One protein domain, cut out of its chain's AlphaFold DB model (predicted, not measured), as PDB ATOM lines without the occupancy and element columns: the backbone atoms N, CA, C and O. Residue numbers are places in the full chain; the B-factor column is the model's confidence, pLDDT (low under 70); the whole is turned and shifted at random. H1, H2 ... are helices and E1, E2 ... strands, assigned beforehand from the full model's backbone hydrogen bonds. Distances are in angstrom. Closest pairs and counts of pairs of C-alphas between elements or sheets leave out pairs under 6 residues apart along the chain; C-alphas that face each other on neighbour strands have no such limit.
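AT A GLANCE: This is residues 4 to 119 of the 120 residues of an uncharacterized protein of Actinobacteria bacterium (UniProt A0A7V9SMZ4). A twisted sheet of five strands has H2 and H3 over one face and its other face bare. H1 lies over the gap between H2 and H3, on their side away from the sheet, and residues 105 to 119, with H4, stick out. The 116 printed residues hold H1, H2, E1 to E5, H3 and H4 in that order; the class is mixed. The sheet, order E1 E2 E3 E4 E5, is antiparallel. The whole is compact, with a radius of gyration of the C-alphas of 14.6 A and spans of 41 by 33 by 24 A.

IN THESE COORDINATES: H1, residues 4 to 15, begins at C-alpha 4 (-26.021, -47.122, 6.421). H2 is residues 20 to 34, 21.2 A. E1 is residues 39 to 44, E2 49 to 56, E3 59 to 66, E4 69 to 78, 29.3 A, and E5 81 to 88. H3 is residues 90 to 107, 25.4 A. H4, residues 109 to 117, ends at C-alpha 117 (-23.614, -64.250, 17.513).

HOW THE PARTS SIT: E1 to E5 form a meander, each strand the antiparallel neighbour of the one before: N 42 and O 51, 2.8 A; N 52 and O 63, 2.9 A; N 62 and O 73, 2.8 A; N 76 and O 84, 2.7 A. H2 and H3 on the same face make two layers with the sheet, at heights of 8.7 A and 9.3 A. H2 lies over E1 and E2, H3 over E3 and E4. H1 only just touches H3, with 3 pairs of C-alphas within 8 A, Phe 7 and Gly 98 the closest at 7.3 A. H1 and H3 have every O i to N i+4 pair within hydrogen-bond range, H2 10 of 11, H4 4 of 5.

THE WHOLE: The C-alphas of Leu 46 and Asp 116 are the farthest apart, 42.9 A. The printed part has no cut, and its links are tight. pLDDT is under 70 at residues 4 to 18, 80 and 104 to 119.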
ATOM      1  N   ASP A   4     -25.648 -48.498   6.781       46.28
ATOM      2  CA  ASP A   4     -26.021 -47.122   6.421       46.28
ATOM      3  C   ASP A   4     -27.302 -47.089   5.559       46.28
ATOM      4  O   ASP A   4     -28.294 -46.429   5.874       46.28
ATOM      5  N   GLU A   5     -27.362 -47.955   4.543       45.12
ATOM      6  CA  GLU A   5     -28.447 -47.954   3.556       45.12
ATOM      7  C   GLU A   5     -29.780 -48.471   4.124       45.12
ATOM      8  O   GLU A   5     -30.849 -48.004   3.740       45.12
ATOM      9  N   SER A   6     -29.757 -49.403   5.085       48.38
ATOM     10  CA  SER A   6     -30.997 -49.972   5.642       48.38
ATOM     11  C   SER A   6     -31.763 -48.998   6.541       48.38
ATOM     12  O   SER A   6     -32.997 -49.053   6.581       48.38
ATOM     13  N   PHE A   7     -31.069 -48.115   7.265       51.94
ATOM     14  CA  PHE A   7     -31.724 -47.112   8.109       51.94
ATOM     15  C   PHE A   7     -32.230 -45.937   7.267       51.94
ATOM     16  O   PHE A   7     -33.395 -45.561   7.403       51.94
ATOM     17  N   ALA A   8     -31.425 -45.456   6.313       51.56
ATOM     18  CA  ALA A   8     -31.820 -44.414   5.365       51.56
ATOM     19  C   ALA A   8     -33.058 -44.811   4.532       51.56
ATOM     20  O   ALA A   8     -34.039 -44.068   4.484       51.56
ATOM     21  N   VAL A   9     -33.086 -46.035   3.986       48.12
ATOM     22  CA  VAL A   9     -34.254 -46.571   3.258       48.12
ATOM     23  C   VAL A   9     -35.482 -46.688   4.168       48.12
ATOM     24  O   VAL A   9     -36.612 -46.450   3.739       48.12
ATOM     25  N   SER A  10     -35.287 -47.021   5.448       48.66
ATOM     26  CA  SER A  10     -36.387 -47.097   6.417       48.66
ATOM     27  C   SER A  10     -36.977 -45.712   6.713       48.66
ATOM     28  O   SER A  10     -38.200 -45.585   6.774       48.66
ATOM     29  N   LEU A  11     -36.144 -44.673   6.832       54.81
ATOM     30  CA  LEU A  11     -36.576 -43.281   6.998       54.81
ATOM     31  C   LEU A  11     -37.344 -42.757   5.773       54.81
ATOM     32  O   LEU A  11     -38.381 -42.107   5.928       54.81
ATOM     33  N   GLU A  12     -36.907 -43.096   4.558       54.34
ATOM     34  CA  GLU A  12     -37.630 -42.743   3.328       54.34
ATOM     35  C   GLU A  12     -39.012 -43.406   3.233       54.34
ATOM     36  O   GLU A  12     -39.985 -42.777   2.801       54.34
ATOM     37  N   LEU A  13     -39.133 -44.666   3.660       51.25
ATOM     38  CA  LEU A  13     -40.413 -45.381   3.690       51.25
ATOM     39  C   LEU A  13     -41.375 -44.790   4.729       51.25
ATOM     40  O   LEU A  13     -42.575 -44.685   4.469       51.25
ATOM     41  N   LEU A  14     -40.846 -44.361   5.875       55.69
ATOM     42  CA  LEU A  14     -41.595 -43.702   6.946       55.69
ATOM     43  C   LEU A  14     -42.129 -42.331   6.504       55.69
ATOM     44  O   LEU A  14     -43.304 -42.039   6.718       55.69
ATOM     45  N   ARG A  15     -41.319 -41.547   5.781       54.28
ATOM     46  CA  ARG A  15     -41.704 -40.246   5.209       54.28
ATOM     47  C   ARG A  15     -42.792 -40.342   4.128       54.28
ATOM     48  O   ARG A  15     -43.530 -39.382   3.911       54.28
ATOM     49  N   ARG A  16     -42.923 -41.486   3.443       54.47
ATOM     50  CA  ARG A  16     -43.961 -41.723   2.415       54.47
ATOM     51  C   ARG A  16     -45.350 -42.040   2.983       54.47
ATOM     52  O   ARG A  16     -46.331 -41.940   2.247       54.47
ATOM     53  N   GLY A  17     -45.460 -42.425   4.254       51.38
ATOM     54  CA  GLY A  17     -46.740 -42.729   4.895       51.38
ATOM     55  C   GLY A  17     -47.405 -41.470   5.445       51.38
ATOM     56  O   GLY A  17     -46.952 -40.921   6.437       51.38
ATOM     57  N   HIS A  18     -48.526 -41.044   4.860       57.75
ATOM     58  CA  HIS A  18     -49.334 -39.879   5.275       57.75
ATOM     59  C   HIS A  18     -49.907 -39.942   6.717       57.75
ATOM     60  O   HIS A  18     -50.683 -39.073   7.110       57.75
ATOM     61  N   ASP A  19     -49.553 -40.961   7.504       74.19
ATOM     62  CA  ASP A  19     -50.010 -41.170   8.877       74.19
ATOM     63  C   ASP A  19     -48.813 -41.173   9.837       74.19
ATOM     64  O   ASP A  19     -48.135 -42.179  10.058       74.19
ATOM     65  N   ILE A  20     -48.573 -40.007  10.428       76.19
ATOM     66  CA  ILE A  20     -47.499 -39.766  11.388       76.19
ATOM     67  C   ILE A  20     -47.605 -40.639  12.651       76.19
ATOM     68  O   ILE A  20     -46.585 -41.004  13.234       76.19
ATOM     69  N   HIS A  21     -48.812 -41.040  13.067       78.50
ATOM     70  CA  HIS A  21     -48.976 -41.950  14.201       78.50
ATOM     71  C   HIS A  21     -48.522 -43.364  13.836       78.50
ATOM     72  O   HIS A  21     -47.837 -44.019  14.627       78.50
ATOM     73  N   ALA A  22     -48.889 -43.832  12.638       79.69
ATOM     74  CA  ALA A  22     -48.428 -45.115  12.120       79.69
ATOM     75  C   ALA A  22     -46.905 -45.122  11.920       79.69
ATOM     76  O   ALA A  22     -46.248 -46.100  12.275       79.69
ATOM     77  N   MET A  23     -46.349 -44.007  11.437       79.25
ATOM     78  CA  MET A  23     -44.910 -43.797  11.287       79.25
ATOM     79  C   MET A  23     -44.173 -43.935  12.628       79.25
ATOM     80  O   MET A  23     -43.305 -44.795  12.764       79.25
ATOM     81  N   VAL A  24     -44.555 -43.149  13.644       82.19
ATOM     82  CA  VAL A  24     -43.899 -43.174  14.966       82.19
ATOM     83  C   VAL A  24     -44.026 -44.548  15.627       82.19
ATOM     84  O   VAL A  24     -43.075 -45.022  16.244       82.19
ATOM     85  N   LYS A  25     -45.162 -45.232  15.454       83.38
ATOM     86  CA  LYS A  25     -45.332 -46.599  15.951       83.38
ATOM     87  C   LYS A  25     -44.390 -47.592  15.257       83.38
ATOM     88  O   LYS A  25     -43.731 -48.370  15.935       83.38
ATOM     89  N   ALA A  26     -44.311 -47.568  13.927       82.44
ATOM     90  CA  ALA A  26     -43.436 -48.472  13.180       82.44
ATOM     91  C   ALA A  26     -41.953 -48.255  13.527       82.44
ATOM     92  O   ALA A  26     -41.187 -49.218  13.606       82.44
ATOM     93  N   MET A  27     -41.560 -47.001  13.771       81.06
ATOM     94  CA  MET A  27     -40.236 -46.661  14.291       81.06
ATOM     95  C   MET A  27     -39.995 -47.263  15.670       81.06
ATOM     96  O   MET A  27     -38.987 -47.939  15.858       81.06
ATOM     97  N   ALA A  28     -40.922 -47.051  16.605       84.38
ATOM     98  CA  ALA A  28     -40.838 -47.588  17.955       84.38
ATOM     99  C   ALA A  28     -40.667 -49.112  17.952       84.38
ATOM    100  O   ALA A  28     -39.684 -49.606  18.489       84.38
ATOM    101  N   ASP A  29     -41.533 -49.837  17.234       81.50
ATOM    102  CA  ASP A  29     -41.479 -51.303  17.128       81.50
ATOM    103  C   ASP A  29     -40.128 -51.801  16.573       81.50
ATOM    104  O   ASP A  29     -39.694 -52.926  16.833       81.50
ATOM    105  N   ARG A  30     -39.460 -51.012  15.725       79.81
ATOM    106  CA  ARG A  30     -38.159 -51.381  15.150       79.81
ATOM    107  C   ARG A  30     -37.003 -51.041  16.083       79.81
ATOM    108  O   ARG A  30     -36.101 -51.860  16.226       79.81
ATOM    109  N   LEU A  31     -37.038 -49.869  16.707       81.38
ATOM    110  CA  LEU A  31     -36.005 -49.421  17.633       81.38
ATOM    111  C   LEU A  31     -36.030 -50.229  18.930       81.38
ATOM    112  O   LEU A  31     -34.970 -50.623  19.393       81.38
ATOM    113  N   GLU A  32     -37.205 -50.561  19.463       80.25
ATOM    114  CA  GLU A  32     -37.357 -51.412  20.653       80.25
ATOM    115  C   GLU A  32     -36.729 -52.798  20.440       80.25
ATOM    116  O   GLU A  32     -36.083 -53.338  21.330       80.25
ATOM    117  N   ARG A  33     -36.825 -53.353  19.225       75.81
ATOM    118  CA  ARG A  33     -36.158 -54.622  18.884       75.81
ATOM    119  C   ARG A  33     -34.636 -54.524  18.847       75.81
ATOM    120  O   ARG A  33     -33.972 -55.522  19.098       75.81
ATOM    121  N   ALA A  34     -34.093 -53.365  18.487       75.44
ATOM    122  CA  ALA A  34     -32.651 -53.154  18.413       75.44
ATOM    123  C   ALA A  34     -32.055 -52.706  19.758       75.44
ATOM    124  O   ALA A  34     -30.915 -53.041  20.065       75.44
ATOM    125  N   LEU A  35     -32.814 -51.931  20.536       79.12
ATOM    126  CA  LEU A  35     -32.375 -51.221  21.734       79.12
ATOM    127  C   LEU A  35     -33.497 -51.214  22.797       79.12
ATOM    128  O   LEU A  35     -34.034 -50.149  23.122       79.12
ATOM    129  N   PRO A  36     -33.874 -52.381  23.347       76.06
ATOM    130  CA  PRO A  36     -35.049 -52.509  24.214       76.06
ATOM    131  C   PRO A  36     -34.970 -51.648  25.482       76.06
ATOM    132  O   PRO A  36     -35.975 -51.089  25.902       76.06
ATOM    133  N   ASP A  37     -33.777 -51.469  26.056       82.75
ATOM    134  CA  ASP A  37     -33.590 -50.681  27.285       82.75
ATOM    135  C   ASP A  37     -33.491 -49.163  27.052       82.75
ATOM    136  O   ASP A  37     -33.464 -48.388  28.006       82.75
ATOM    137  N   GLN A  38     -33.407 -48.721  25.794       84.19
ATOM    138  CA  GLN A  38     -33.177 -47.313  25.437       84.19
ATOM    139  C   GLN A  38     -34.393 -46.664  24.775       84.19
ATOM    140  O   GLN A  38     -34.390 -45.457  24.539       84.19
ATOM    141  N   VAL A  39     -35.430 -47.441  24.464       87.44
ATOM    142  CA  VAL A  39     -36.607 -46.988  23.723       87.44
ATOM    143  C   VAL A  39     -37.834 -47.114  24.609       87.44
ATOM    144  O   VAL A  39     -38.147 -48.185  25.116       87.44
ATOM    145  N   ASN A  40     -38.561 -46.015  24.766       88.94
ATOM    146  CA  ASN A  40     -39.824 -45.983  25.478       88.94
ATOM    147  C   ASN A  40     -40.916 -45.441  24.556       88.94
ATOM    148  O   ASN A  40     -40.868 -44.297  24.098       88.94
ATOM    149  N   PHE A  41     -41.917 -46.272  24.286       90.19
ATOM    150  CA  PHE A  41     -43.044 -45.926  23.438       90.19
ATOM    151  C   PHE A  41     -44.345 -45.922  24.228       90.19
ATOM    152  O   PHE A  41     -44.725 -46.896  24.873       90.19
ATOM    153  N   THR A  42     -45.083 -44.821  24.125       89.38
ATOM    154  CA  THR A  42     -46.385 -44.657  24.763       89.38
ATOM    155  C   THR A  42     -47.427 -44.251  23.731       89.38
ATOM    156  O   THR A  42     -47.361 -43.174  23.143       89.38
ATOM    157  N   ALA A  43     -48.464 -45.069  23.558       87.12
ATOM    158  CA  ALA A  43     -49.614 -44.733  22.725       87.12
ATOM    159  C   ALA A  43     -50.904 -44.708  23.552       87.12
ATOM    160  O   ALA A  43     -51.279 -45.687  24.193       87.12
ATOM    161  N   SER A  44     -51.630 -43.594  23.494       86.56
ATOM    162  CA  SER A  44     -52.933 -43.425  24.132       86.56
ATOM    163  C   SER A  44     -54.009 -43.162  23.087       86.56
ATOM    164  O   SER A  44     -54.111 -42.066  22.530       86.56
ATOM    165  N   ARG A  45     -54.874 -44.158  22.862       79.00
ATOM    166  CA  ARG A  45     -56.038 -44.023  21.968       79.00
ATOM    167  C   ARG A  45     -57.046 -42.992  22.480       79.00
ATOM    168  O   ARG A  45     -57.605 -42.249  21.682       79.00
ATOM    169  N   LEU A  46     -57.236 -42.912  23.801       82.75
ATOM    170  CA  LEU A  46     -58.184 -41.983  24.424       82.75
ATOM    171  C   LEU A  46     -57.774 -40.520  24.217       82.75
ATOM    172  O   LEU A  46     -58.615 -39.673  23.932       82.75
ATOM    173  N   ARG A  47     -56.474 -40.224  24.340       79.81
ATOM    174  CA  ARG A  47     -55.928 -38.873  24.148       79.81
ATOM    175  C   ARG A  47     -55.487 -38.595  22.708       79.81
ATOM    176  O   ARG A  47     -55.021 -37.493  22.451       79.81
ATOM    177  N   ARG A  48     -55.617 -39.569  21.791       83.25
ATOM    178  CA  ARG A  48     -55.042 -39.528  20.429       83.25
ATOM    179  C   ARG A  48     -53.592 -39.029  20.447       83.25
ATOM    180  O   ARG A  48     -53.210 -38.159  19.667       83.25
ATOM    181  N   ARG A  49     -52.827 -39.555  21.403       86.81
ATOM    182  CA  ARG A  49     -51.452 -39.154  21.696       86.81
ATOM    183  C   ARG A  49     -50.529 -40.335  21.455       86.81
ATOM    184  O   ARG A  49     -50.805 -41.426  21.954       86.81
ATOM    185  N   THR A  50     -49.432 -40.105  20.759       89.12
ATOM    186  CA  THR A  50     -48.343 -41.066  20.607       89.12
ATOM    187  C   THR A  50     -47.053 -40.368  20.985       89.12
ATOM    188  O   THR A  50     -46.784 -39.293  20.474       89.12
ATOM    189  N   ALA A  51     -46.280 -40.951  21.887       90.06
ATOM    190  CA  ALA A  51     -44.991 -40.440  22.307       90.06
ATOM    191  C   ALA A  51     -43.945 -41.542  22.145       90.06
ATOM    192  O   ALA A  51     -44.204 -42.698  22.479       90.06
ATOM    193  N   LEU A  52     -42.788 -41.173  21.617       90.25
ATOM    194  CA  LEU A  52     -41.619 -42.028  21.498       90.25
ATOM    195  C   LEU A  52     -40.436 -41.275  22.096       90.25
ATOM    196  O   LEU A  52     -40.164 -40.135  21.724       90.25
ATOM    197  N   GLU A  53     -39.758 -41.921  23.029       91.19
ATOM    198  CA  GLU A  53     -38.562 -41.425  23.689       91.19
ATOM    199  C   GLU A  53     -37.432 -42.424  23.466       91.19
ATOM    200  O   GLU A  53     -37.609 -43.622  23.664       91.19
ATOM    201  N   ILE A  54     -36.279 -41.932  23.031       89.75
ATOM    202  CA  ILE A  54     -35.102 -42.743  22.735       89.75
ATOM    203  C   ILE A  54     -33.927 -42.118  23.479       89.75
ATOM    204  O   ILE A  54     -33.633 -40.937  23.295       89.75
ATOM    205  N   GLN A  55     -33.265 -42.889  24.329       88.38
ATOM    206  CA  GLN A  55     -32.128 -42.446  25.129       88.38
ATOM    207  C   GLN A  55     -30.828 -42.947  24.496       88.38
ATOM    208  O   GLN A  55     -30.544 -44.133  24.555       88.38
ATOM    209  N   LEU A  56     -30.032 -42.049  23.912       83.31
ATOM    210  CA  LEU A  56     -28.752 -42.345  23.256       83.31
ATOM    211  C   LEU A  56     -27.659 -41.431  23.811       83.31
ATOM    212  O   LEU A  56     -27.429 -40.352  23.281       83.31
ATOM    213  N   VAL A  57     -26.971 -41.814  24.887       77.38
ATOM    214  CA  VAL A  57     -26.059 -40.900  25.606       77.38
ATOM    215  C   VAL A  57     -24.989 -40.286  24.673       77.38
ATOM    216  O   VAL A  57     -24.184 -41.012  24.083       77.38
ATOM    217  N   PRO A  58     -24.886 -38.940  24.581       81.56
ATOM    218  CA  PRO A  58     -25.423 -37.912  25.485       81.56
ATOM    219  C   PRO A  58     -26.718 -37.216  25.019       81.56
ATOM    220  O   PRO A  58     -27.005 -36.112  25.460       81.56
ATOM    221  N   GLU A  59     -27.488 -37.790  24.111       87.19
ATOM    222  CA  GLU A  59     -28.711 -37.214  23.548       87.19
ATOM    223  C   GLU A  59     -29.942 -38.053  23.917       87.19
ATOM    224  O   GLU A  59     -29.893 -39.269  24.077       87.19
ATOM    225  N   GLN A  60     -31.081 -37.399  24.071       89.50
ATOM    226  CA  GLN A  60     -32.377 -38.022  24.251       89.50
ATOM    227  C   GLN A  60     -33.321 -37.430  23.215       89.50
ATOM    228  O   GLN A  60     -33.563 -36.229  23.160       89.50
ATOM    229  N   PHE A  61     -33.859 -38.299  22.378       90.75
ATOM    230  CA  PHE A  61     -34.736 -37.938  21.287       90.75
ATOM    231  C   PHE A  61     -36.174 -38.192  21.721       90.75
ATOM    232  O   PHE A  61     -36.537 -39.322  22.041       90.75
ATOM    233  N   ARG A  62     -37.003 -37.151  21.737       90.69
ATOM    234  CA  ARG A  62     -38.431 -37.250  22.047       90.69
ATOM    235  C   ARG A  62     -39.245 -36.799  20.846       90.69
ATOM    236  O   ARG A  62     -38.989 -35.744  20.283       90.69
ATOM    237  N   ILE A  63     -40.260 -37.568  20.483       90.31
ATOM    238  CA  ILE A  63     -41.286 -37.131  19.542       90.31
ATOM    239  C   ILE A  63     -42.656 -37.394  20.145       90.31
ATOM    240  O   ILE A  63     -42.932 -38.473  20.663       90.31
ATOM    241  N   GLU A  64     -43.516 -36.386  20.094       89.50
ATOM    242  CA  GLU A  64     -44.891 -36.463  20.554       89.50
ATOM    243  C   GLU A  64     -45.833 -36.044  19.433       89.50
ATOM    244  O   GLU A  64     -45.714 -34.968  18.857       89.50
ATOM    245  N   VAL A  65     -46.819 -36.887  19.162       86.69
ATOM    246  CA  VAL A  65     -47.875 -36.665  18.188       86.69
ATOM    247  C   VAL A  65     -49.202 -36.575  18.927       86.69
ATOM    248  O   VAL A  65     -49.620 -37.533  19.579       86.69
ATOM    249  N   LEU A  66     -49.882 -35.439  18.807       86.00
ATOM    250  CA  LEU A  66     -51.208 -35.177  19.352       86.00
ATOM    251  C   LEU A  66     -52.177 -34.836  18.211       86.00
ATOM    252  O   LEU A  66     -52.208 -33.713  17.694       86.00
ATOM    253  N   GLY A  67     -53.004 -35.806  17.823       82.00
ATOM    254  CA  GLY A  67     -53.956 -35.660  16.721       82.00
ATOM    255  C   GLY A  67     -53.276 -35.480  15.359       82.00
ATOM    256  O   GLY A  67     -52.946 -36.454  14.705       82.00
ATOM    257  N   GLN A  68     -53.126 -34.237  14.898       74.88
ATOM    258  CA  GLN A  68     -52.411 -33.909  13.648       74.88
ATOM    259  C   GLN A  68     -51.168 -33.044  13.886       74.88
ATOM    260  O   GLN A  68     -50.490 -32.653  12.942       74.88
ATOM    261  N   ARG A  69     -50.883 -32.700  15.145       79.75
ATOM    262  CA  ARG A  69     -49.684 -31.947  15.503       79.75
ATOM    263  C   ARG A  69     -48.631 -32.920  15.981       79.75
ATOM    264  O   ARG A  69     -48.933 -33.775  16.806       79.75
ATOM    265  N   ALA A  70     -47.415 -32.748  15.501       82.56
ATOM    266  CA  ALA A  70     -46.259 -33.442  16.025       82.56
ATOM    267  C   ALA A  70     -45.222 -32.422  16.475       82.56
ATOM    268  O   ALA A  70     -44.981 -31.436  15.780       82.56
ATOM    269  N   GLY A  71     -44.667 -32.652  17.656       87.69
ATOM    270  CA  GLY A  71     -43.521 -31.935  18.189       87.69
ATOM    271  C   GLY A  71     -42.368 -32.910  18.334       87.69
ATOM    272  O   GLY A  71     -42.548 -33.999  18.883       87.69
ATOM    273  N   ALA A  72     -41.204 -32.531  17.825       89.62
ATOM    274  CA  ALA A  72     -39.976 -33.284  17.984       89.62
ATOM    275  C   ALA A  72     -38.989 -32.456  18.810       89.62
ATOM    276  O   ALA A  72     -38.874 -31.242  18.646       89.62
ATOM    277  N   GLN A  73     -38.316 -33.119  19.739       91.81
ATOM    278  CA  GLN A  73     -37.411 -32.517  20.702       91.81
ATOM    279  C   GLN A  73     -36.151 -33.359  20.830       91.81
ATOM    280  O   GLN A  73     -36.195 -34.594  20.781       91.81
ATOM    281  N   ILE A  74     -35.029 -32.676  21.013       92.38
ATOM    282  CA  ILE A  74     -33.738 -33.290  21.303       92.38
ATOM    283  C   ILE A  74     -33.212 -32.686  22.597       92.38
ATOM    284  O   ILE A  74     -32.906 -31.497  22.675       92.38
ATOM    285  N   ASP A  75     -33.115 -33.530  23.613       90.44
ATOM    286  CA  ASP A  75     -32.584 -33.215  24.926       90.44
ATOM    287  C   ASP A  75     -31.114 -33.662  24.983       90.44
ATOM    288  O   ASP A  75     -30.795 -34.830  24.810       90.44
ATOM    289  N   HIS A  76     -30.182 -32.752  25.243       85.88
ATOM    290  CA  HIS A  76     -28.781 -33.084  25.488       85.88
ATOM    291  C   HIS A  76     -28.569 -33.343  26.978       85.88
ATOM    292  O   HIS A  76     -28.651 -32.431  27.804       85.88
ATOM    293  N   ILE A  77     -28.246 -34.585  27.319       81.69
ATOM    294  CA  ILE A  77     -27.981 -35.054  28.672       81.69
ATOM    295  C   ILE A  77     -26.476 -35.095  28.928       81.69
ATOM    296  O   ILE A  77     -25.727 -35.842  28.302       81.69
ATOM    297  N   VAL A  78     -26.026 -34.357  29.941       75.62
ATOM    298  CA  VAL A  78     -24.646 -34.407  30.431       75.62
ATOM    299  C   VAL A  78     -24.674 -34.805  31.899       75.62
ATOM    300  O   VAL A  78     -25.283 -34.130  32.724       75.62
ATOM    301  N   ARG A  79     -24.011 -35.920  32.239       70.88
ATOM    302  CA  ARG A  79     -23.949 -36.465  33.615       70.88
ATOM    303  C   ARG A  79     -25.331 -36.708  34.254       70.88
ATOM    304  O   ARG A  79     -25.502 -36.503  35.449       70.88
ATOM    305  N   GLY A  80     -26.311 -37.135  33.456       69.25
ATOM    306  CA  GLY A  80     -27.677 -37.412  33.923       69.25
ATOM    307  C   GLY A  80     -28.575 -36.179  34.063       69.25
ATOM    308  O   GLY A  80     -29.701 -36.310  34.528       69.25
ATOM    309  N   ILE A  81     -28.109 -34.995  33.656       73.31
ATOM    310  CA  ILE A  81     -28.884 -33.750  33.691       73.31
ATOM    311  C   ILE A  81     -29.134 -33.290  32.256       73.31
ATOM    312  O   ILE A  81     -28.192 -33.217  31.466       73.31
ATOM    313  N   CYS A  82     -30.384 -32.957  31.923       79.69
ATOM    314  CA  CYS A  82     -30.696 -32.273  30.670       79.69
ATOM    315  C   CYS A  82     -30.098 -30.860  30.714       79.69
ATOM    316  O   CYS A  82     -30.502 -30.026  31.523       79.69
ATOM    317  N   VAL A  83     -29.095 -30.614  29.876       82.31
ATOM    318  CA  VAL A  83     -28.409 -29.322  29.762       82.31
ATOM    319  C   VAL A  83     -29.098 -28.433  28.736       82.31
ATOM    320  O   VAL A  83     -29.067 -27.210  28.859       82.31
ATOM    321  N   ARG A  84     -29.704 -29.035  27.710       85.75
ATOM    322  CA  ARG A  84     -30.329 -28.303  26.613       85.75
ATOM    323  C   ARG A  84     -31.455 -29.119  26.007       85.75
ATOM    324  O   ARG A  84     -31.220 -30.258  25.641       85.75
ATOM    325  N   SER A  85     -32.611 -28.498  25.832       88.94
ATOM    326  CA  SER A  85     -33.721 -29.033  25.045       88.94
ATOM    327  C   SER A  85     -33.861 -28.197  23.781       88.94
ATOM    328  O   SER A  85     -33.829 -26.967  23.849       88.94
ATOM    329  N   GLU A  86     -33.965 -28.851  22.634       90.75
ATOM    330  CA  GLU A  86     -34.072 -28.202  21.332       90.75
ATOM    331  C   GLU A  86     -35.328 -28.718  20.625       90.75
ATOM    332  O   GLU A  86     -35.409 -29.899  20.285       90.75
ATOM    333  N   ASP A  87     -36.321 -27.844  20.439       90.94
ATOM    334  CA  ASP A  87     -37.474 -28.117  19.582       90.94
ATOM    335  C   ASP A  87     -37.023 -28.053  18.121       90.94
ATOM    336  O   ASP A  87     -36.513 -27.030  17.655       90.94
ATOM    337  N   VAL A  88     -37.205 -29.154  17.405       88.56
ATOM    338  CA  VAL A  88     -36.783 -29.309  16.012       88.56
ATOM    339  C   VAL A  88     -37.955 -29.791  15.168       88.56
ATOM    340  O   VAL A  88     -38.935 -30.341  15.677       88.56
ATOM    341  N   ASP A  89     -37.874 -29.584  13.857       84.38
ATOM    342  CA  ASP A  89     -38.780 -30.271  12.947       84.38
ATOM    343  C   ASP A  89     -38.456 -31.774  12.878       84.38
ATOM    344  O   ASP A  89     -37.411 -32.252  13.331       84.38
ATOM    345  N   ILE A  90     -39.402 -32.539  12.338       79.88
ATOM    346  CA  ILE A  90     -39.306 -33.998  12.286       79.88
ATOM    347  C   ILE A  90     -38.159 -34.436  11.376       79.88
ATOM    348  O   ILE A  90     -37.452 -35.374  11.725       79.88
ATOM    349  N   ASP A  91     -37.956 -33.777  10.234       79.88
ATOM    350  CA  ASP A  91     -36.883 -34.133   9.301       79.88
ATOM    351  C   ASP A  91     -35.502 -33.992   9.973       79.88
ATOM    352  O   ASP A  91     -34.707 -34.933   9.956       79.88
ATOM    353  N   THR A  92     -35.254 -32.876  10.664       83.94
ATOM    354  CA  THR A  92     -34.028 -32.622  11.439       83.94
ATOM    355  C   THR A  92     -33.868 -33.628  12.575       83.94
ATOM    356  O   THR A  92     -32.765 -34.110  12.844       83.94
ATOM    357  N   TRP A  93     -34.966 -33.963  13.254       87.88
ATOM    358  CA  TRP A  93     -34.956 -34.960  14.318       87.88
ATOM    359  C   TRP A  93     -34.544 -36.343  13.805       87.88
ATOM    360  O   TRP A  93     -33.716 -37.002  14.432       87.88
ATOM    361  N   LEU A  94     -35.077 -36.763  12.654       81.19
ATOM    362  CA  LEU A  94     -34.764 -38.052  12.033       81.19
ATOM    363  C   LEU A  94     -33.302 -38.129  11.579       81.19
ATOM    364  O   LEU A  94     -32.645 -39.141  11.826       81.19
ATOM    365  N   GLU A  95     -32.784 -37.065  10.963       81.81
ATOM    366  CA  GLU A  95     -31.385 -36.991  10.522       81.81
ATOM    367  C   GLU A  95     -30.413 -37.113  11.708       81.81
ATOM    368  O   GLU A  95     -29.471 -37.917  11.689       81.81
ATOM    369  N   ARG A  96     -30.672 -36.363  12.787       84.25
ATOM    370  CA  ARG A  96     -29.844 -36.419  13.997       84.25
ATOM    371  C   ARG A  96     -29.956 -37.763  14.707       84.25
ATOM    372  O   ARG A  96     -28.931 -38.299  15.118       84.25
ATOM    373  N   LEU A  97     -31.156 -38.340  14.794       84.31
ATOM    374  CA  LEU A  97     -31.344 -39.673  15.367       84.31
ATOM    375  C   LEU A  97     -30.510 -40.722  14.617       84.31
ATOM    376  O   LEU A  97     -29.839 -41.526  15.260       84.31
ATOM    377  N   GLY A  98     -30.518 -40.698  13.280       80.69
ATOM    378  CA  GLY A  98     -29.693 -41.599  12.466       80.69
ATOM    379  C   GLY A  98     -28.206 -41.465  12.782       80.69
ATOM    380  O   GLY A  98     -27.556 -42.451  13.126       80.69
ATOM    381  N   THR A  99     -27.706 -40.229  12.800       80.56
ATOM    382  CA  THR A  99     -26.303 -39.935  13.134       80.56
ATOM    383  C   THR A  99     -25.921 -40.444  14.532       80.56
ATOM    384  O   THR A  99     -24.816 -40.952  14.746       80.56
ATOM    385  N   SER A 100     -26.810 -40.308  15.515       81.00
ATOM    386  CA  SER A 100     -26.533 -40.714  16.898       81.00
ATOM    387  C   SER A 100     -26.609 -42.225  17.087       81.00
ATOM    388  O   SER A 100     -25.775 -42.784  17.800       81.00
ATOM    389  N   LEU A 101     -27.517 -42.908  16.386       76.94
ATOM    390  CA  LEU A 101     -27.571 -44.372  16.346       76.94
ATOM    391  C   LEU A 101     -26.307 -44.975  15.721       76.94
ATOM    392  O   LEU A 101     -25.770 -45.949  16.245       76.94
ATOM    393  N   GLU A 102     -25.786 -44.382  14.646       72.50
ATOM    394  CA  GLU A 102     -24.520 -44.807  14.034       72.50
ATOM    395  C   GLU A 102     -23.343 -44.665  14.998       72.50
ATOM    396  O   GLU A 102     -22.499 -45.559  15.108       72.50
ATOM    397  N   ARG A 103     -23.295 -43.554  15.740       72.19
ATOM    398  CA  ARG A 103     -22.275 -43.332  16.772       72.19
ATOM    399  C   ARG A 103     -22.395 -44.334  17.912       72.19
ATOM    400  O   ARG A 103     -21.364 -44.784  18.407       72.19
ATOM    401  N   GLU A 104     -23.609 -44.685  18.318       68.44
ATOM    402  CA  GLU A 104     -23.846 -45.681  19.366       68.44
ATOM    403  C   GLU A 104     -23.425 -47.086  18.905       68.44
ATOM    404  O   GLU A 104     -22.690 -47.786  19.607       68.44
ATOM    405  N   ALA A 105     -23.764 -47.455  17.667       65.69
ATOM    406  CA  ALA A 105     -23.313 -48.693  17.037       65.69
ATOM    407  C   ALA A 105     -21.779 -48.753  16.899       65.69
ATOM    408  O   ALA A 105     -21.181 -49.814  17.079       65.69
ATOM    409  N   ALA A 106     -21.124 -47.618  16.629       62.16
ATOM    410  CA  ALA A 106     -19.667 -47.519  16.566       62.16
ATOM    411  C   ALA A 106     -18.982 -47.552  17.948       62.16
ATOM    412  O   ALA A 106     -17.829 -47.977  18.044       62.16
ATOM    413  N   LYS A 107     -19.660 -47.109  19.016       55.25
ATOM    414  CA  LYS A 107     -19.125 -47.086  20.391       55.25
ATOM    415  C   LYS A 107     -19.247 -48.425  21.118       55.25
ATOM    416  O   LYS A 107     -18.409 -48.724  21.969       55.25
ATOM    417  N   SER A 108     -20.244 -49.242  20.796       49.53
ATOM    418  CA  SER A 108     -20.479 -50.512  21.487       49.53
ATOM    419  C   SER A 108     -19.723 -51.687  20.852       49.53
ATOM    420  O   SER A 108     -20.265 -52.457  20.062       49.53
ATOM    421  N   THR A 109     -18.477 -51.917  21.282       47.09
ATOM    422  CA  THR A 109     -17.732 -53.171  21.013       47.09
ATOM    423  C   THR A 109     -18.501 -54.417  21.493       47.09
ATOM    424  O   THR A 109     -18.353 -55.493  20.922       47.09
ATOM    425  N   THR A 110     -19.383 -54.274  22.486       50.22
ATOM    426  CA  THR A 110     -20.285 -55.330  22.983       50.22
ATOM    427  C   THR A 110     -21.409 -55.673  21.993       50.22
ATOM    428  O   THR A 110     -21.773 -56.839  21.868       50.22
ATOM    429  N   ILE A 111     -21.901 -54.702  21.211       51.09
ATOM    430  CA  ILE A 111     -22.863 -54.943  20.114       51.09
ATOM    431  C   ILE A 111     -22.185 -55.682  18.955       51.09
ATOM    432  O   ILE A 111     -22.826 -56.472  18.272       51.09
ATOM    433  N   ARG A 112     -20.872 -55.507  18.770       48.94
ATOM    434  CA  ARG A 112     -20.093 -56.270  17.784       48.94
ATOM    435  C   ARG A 112     -20.079 -57.775  18.085       48.94
ATOM    436  O   ARG A 112     -20.101 -58.554  17.146       48.94
ATOM    437  N   LEU A 113     -20.086 -58.164  19.364       50.00
ATOM    438  CA  LEU A 113     -20.214 -59.561  19.807       50.00
ATOM    439  C   LEU A 113     -21.638 -60.101  19.597       50.00
ATOM    440  O   LEU A 113     -21.788 -61.194  19.066       50.00
ATOM    441  N   ALA A 114     -22.674 -59.317  19.917       52.78
ATOM    442  CA  ALA A 114     -24.068 -59.704  19.666       52.78
ATOM    443  C   ALA A 114     -24.406 -59.800  18.161       52.78
ATOM    444  O   ALA A 114     -25.234 -60.610  17.754       52.78
ATOM    445  N   LEU A 115     -23.752 -58.988  17.322       48.62
ATOM    446  CA  LEU A 115     -23.888 -59.036  15.866       48.62
ATOM    447  C   LEU A 115     -23.179 -60.261  15.257       48.62
ATOM    448  O   LEU A 115     -23.685 -60.812  14.285       48.62
ATOM    449  N   ASP A 116     -22.047 -60.691  15.820       51.97
ATOM    450  CA  ASP A 116     -21.340 -61.922  15.419       51.97
ATOM    451  C   ASP A 116     -22.151 -63.174  15.813       51.97
ATOM    452  O   ASP A 116     -22.303 -64.096  15.017       51.97
ATOM    453  N   GLU A 117     -22.774 -63.158  16.997       51.09
ATOM    454  CA  GLU A 117     -23.614 -64.250  17.513       51.09
ATOM    455  C   GLU A 117     -24.939 -64.406  16.741       51.09
ATOM    456  O   GLU A 117     -25.422 -65.518  16.564       51.09
ATOM    457  N   ALA A 118     -25.510 -63.315  16.219       50.72
ATOM    458  CA  ALA A 118     -26.708 -63.354  15.370       50.72
ATOM    459  C   ALA A 118     -26.435 -63.779  13.910       50.72
ATOM    460  O   ALA A 118     -27.380 -63.967  13.140       50.72
ATOM    461  N   LEU A 119     -25.161 -63.880  13.513       47.53
ATOM    462  CA  LEU A 119     -24.718 -64.275  12.170       47.53
ATOM    463  C   LEU A 119     -24.105 -65.690  12.129       47.53
ATOM    464  O   LEU A 119     -23.760 -66.147  11.034       47.53
TER     465      LEU A 119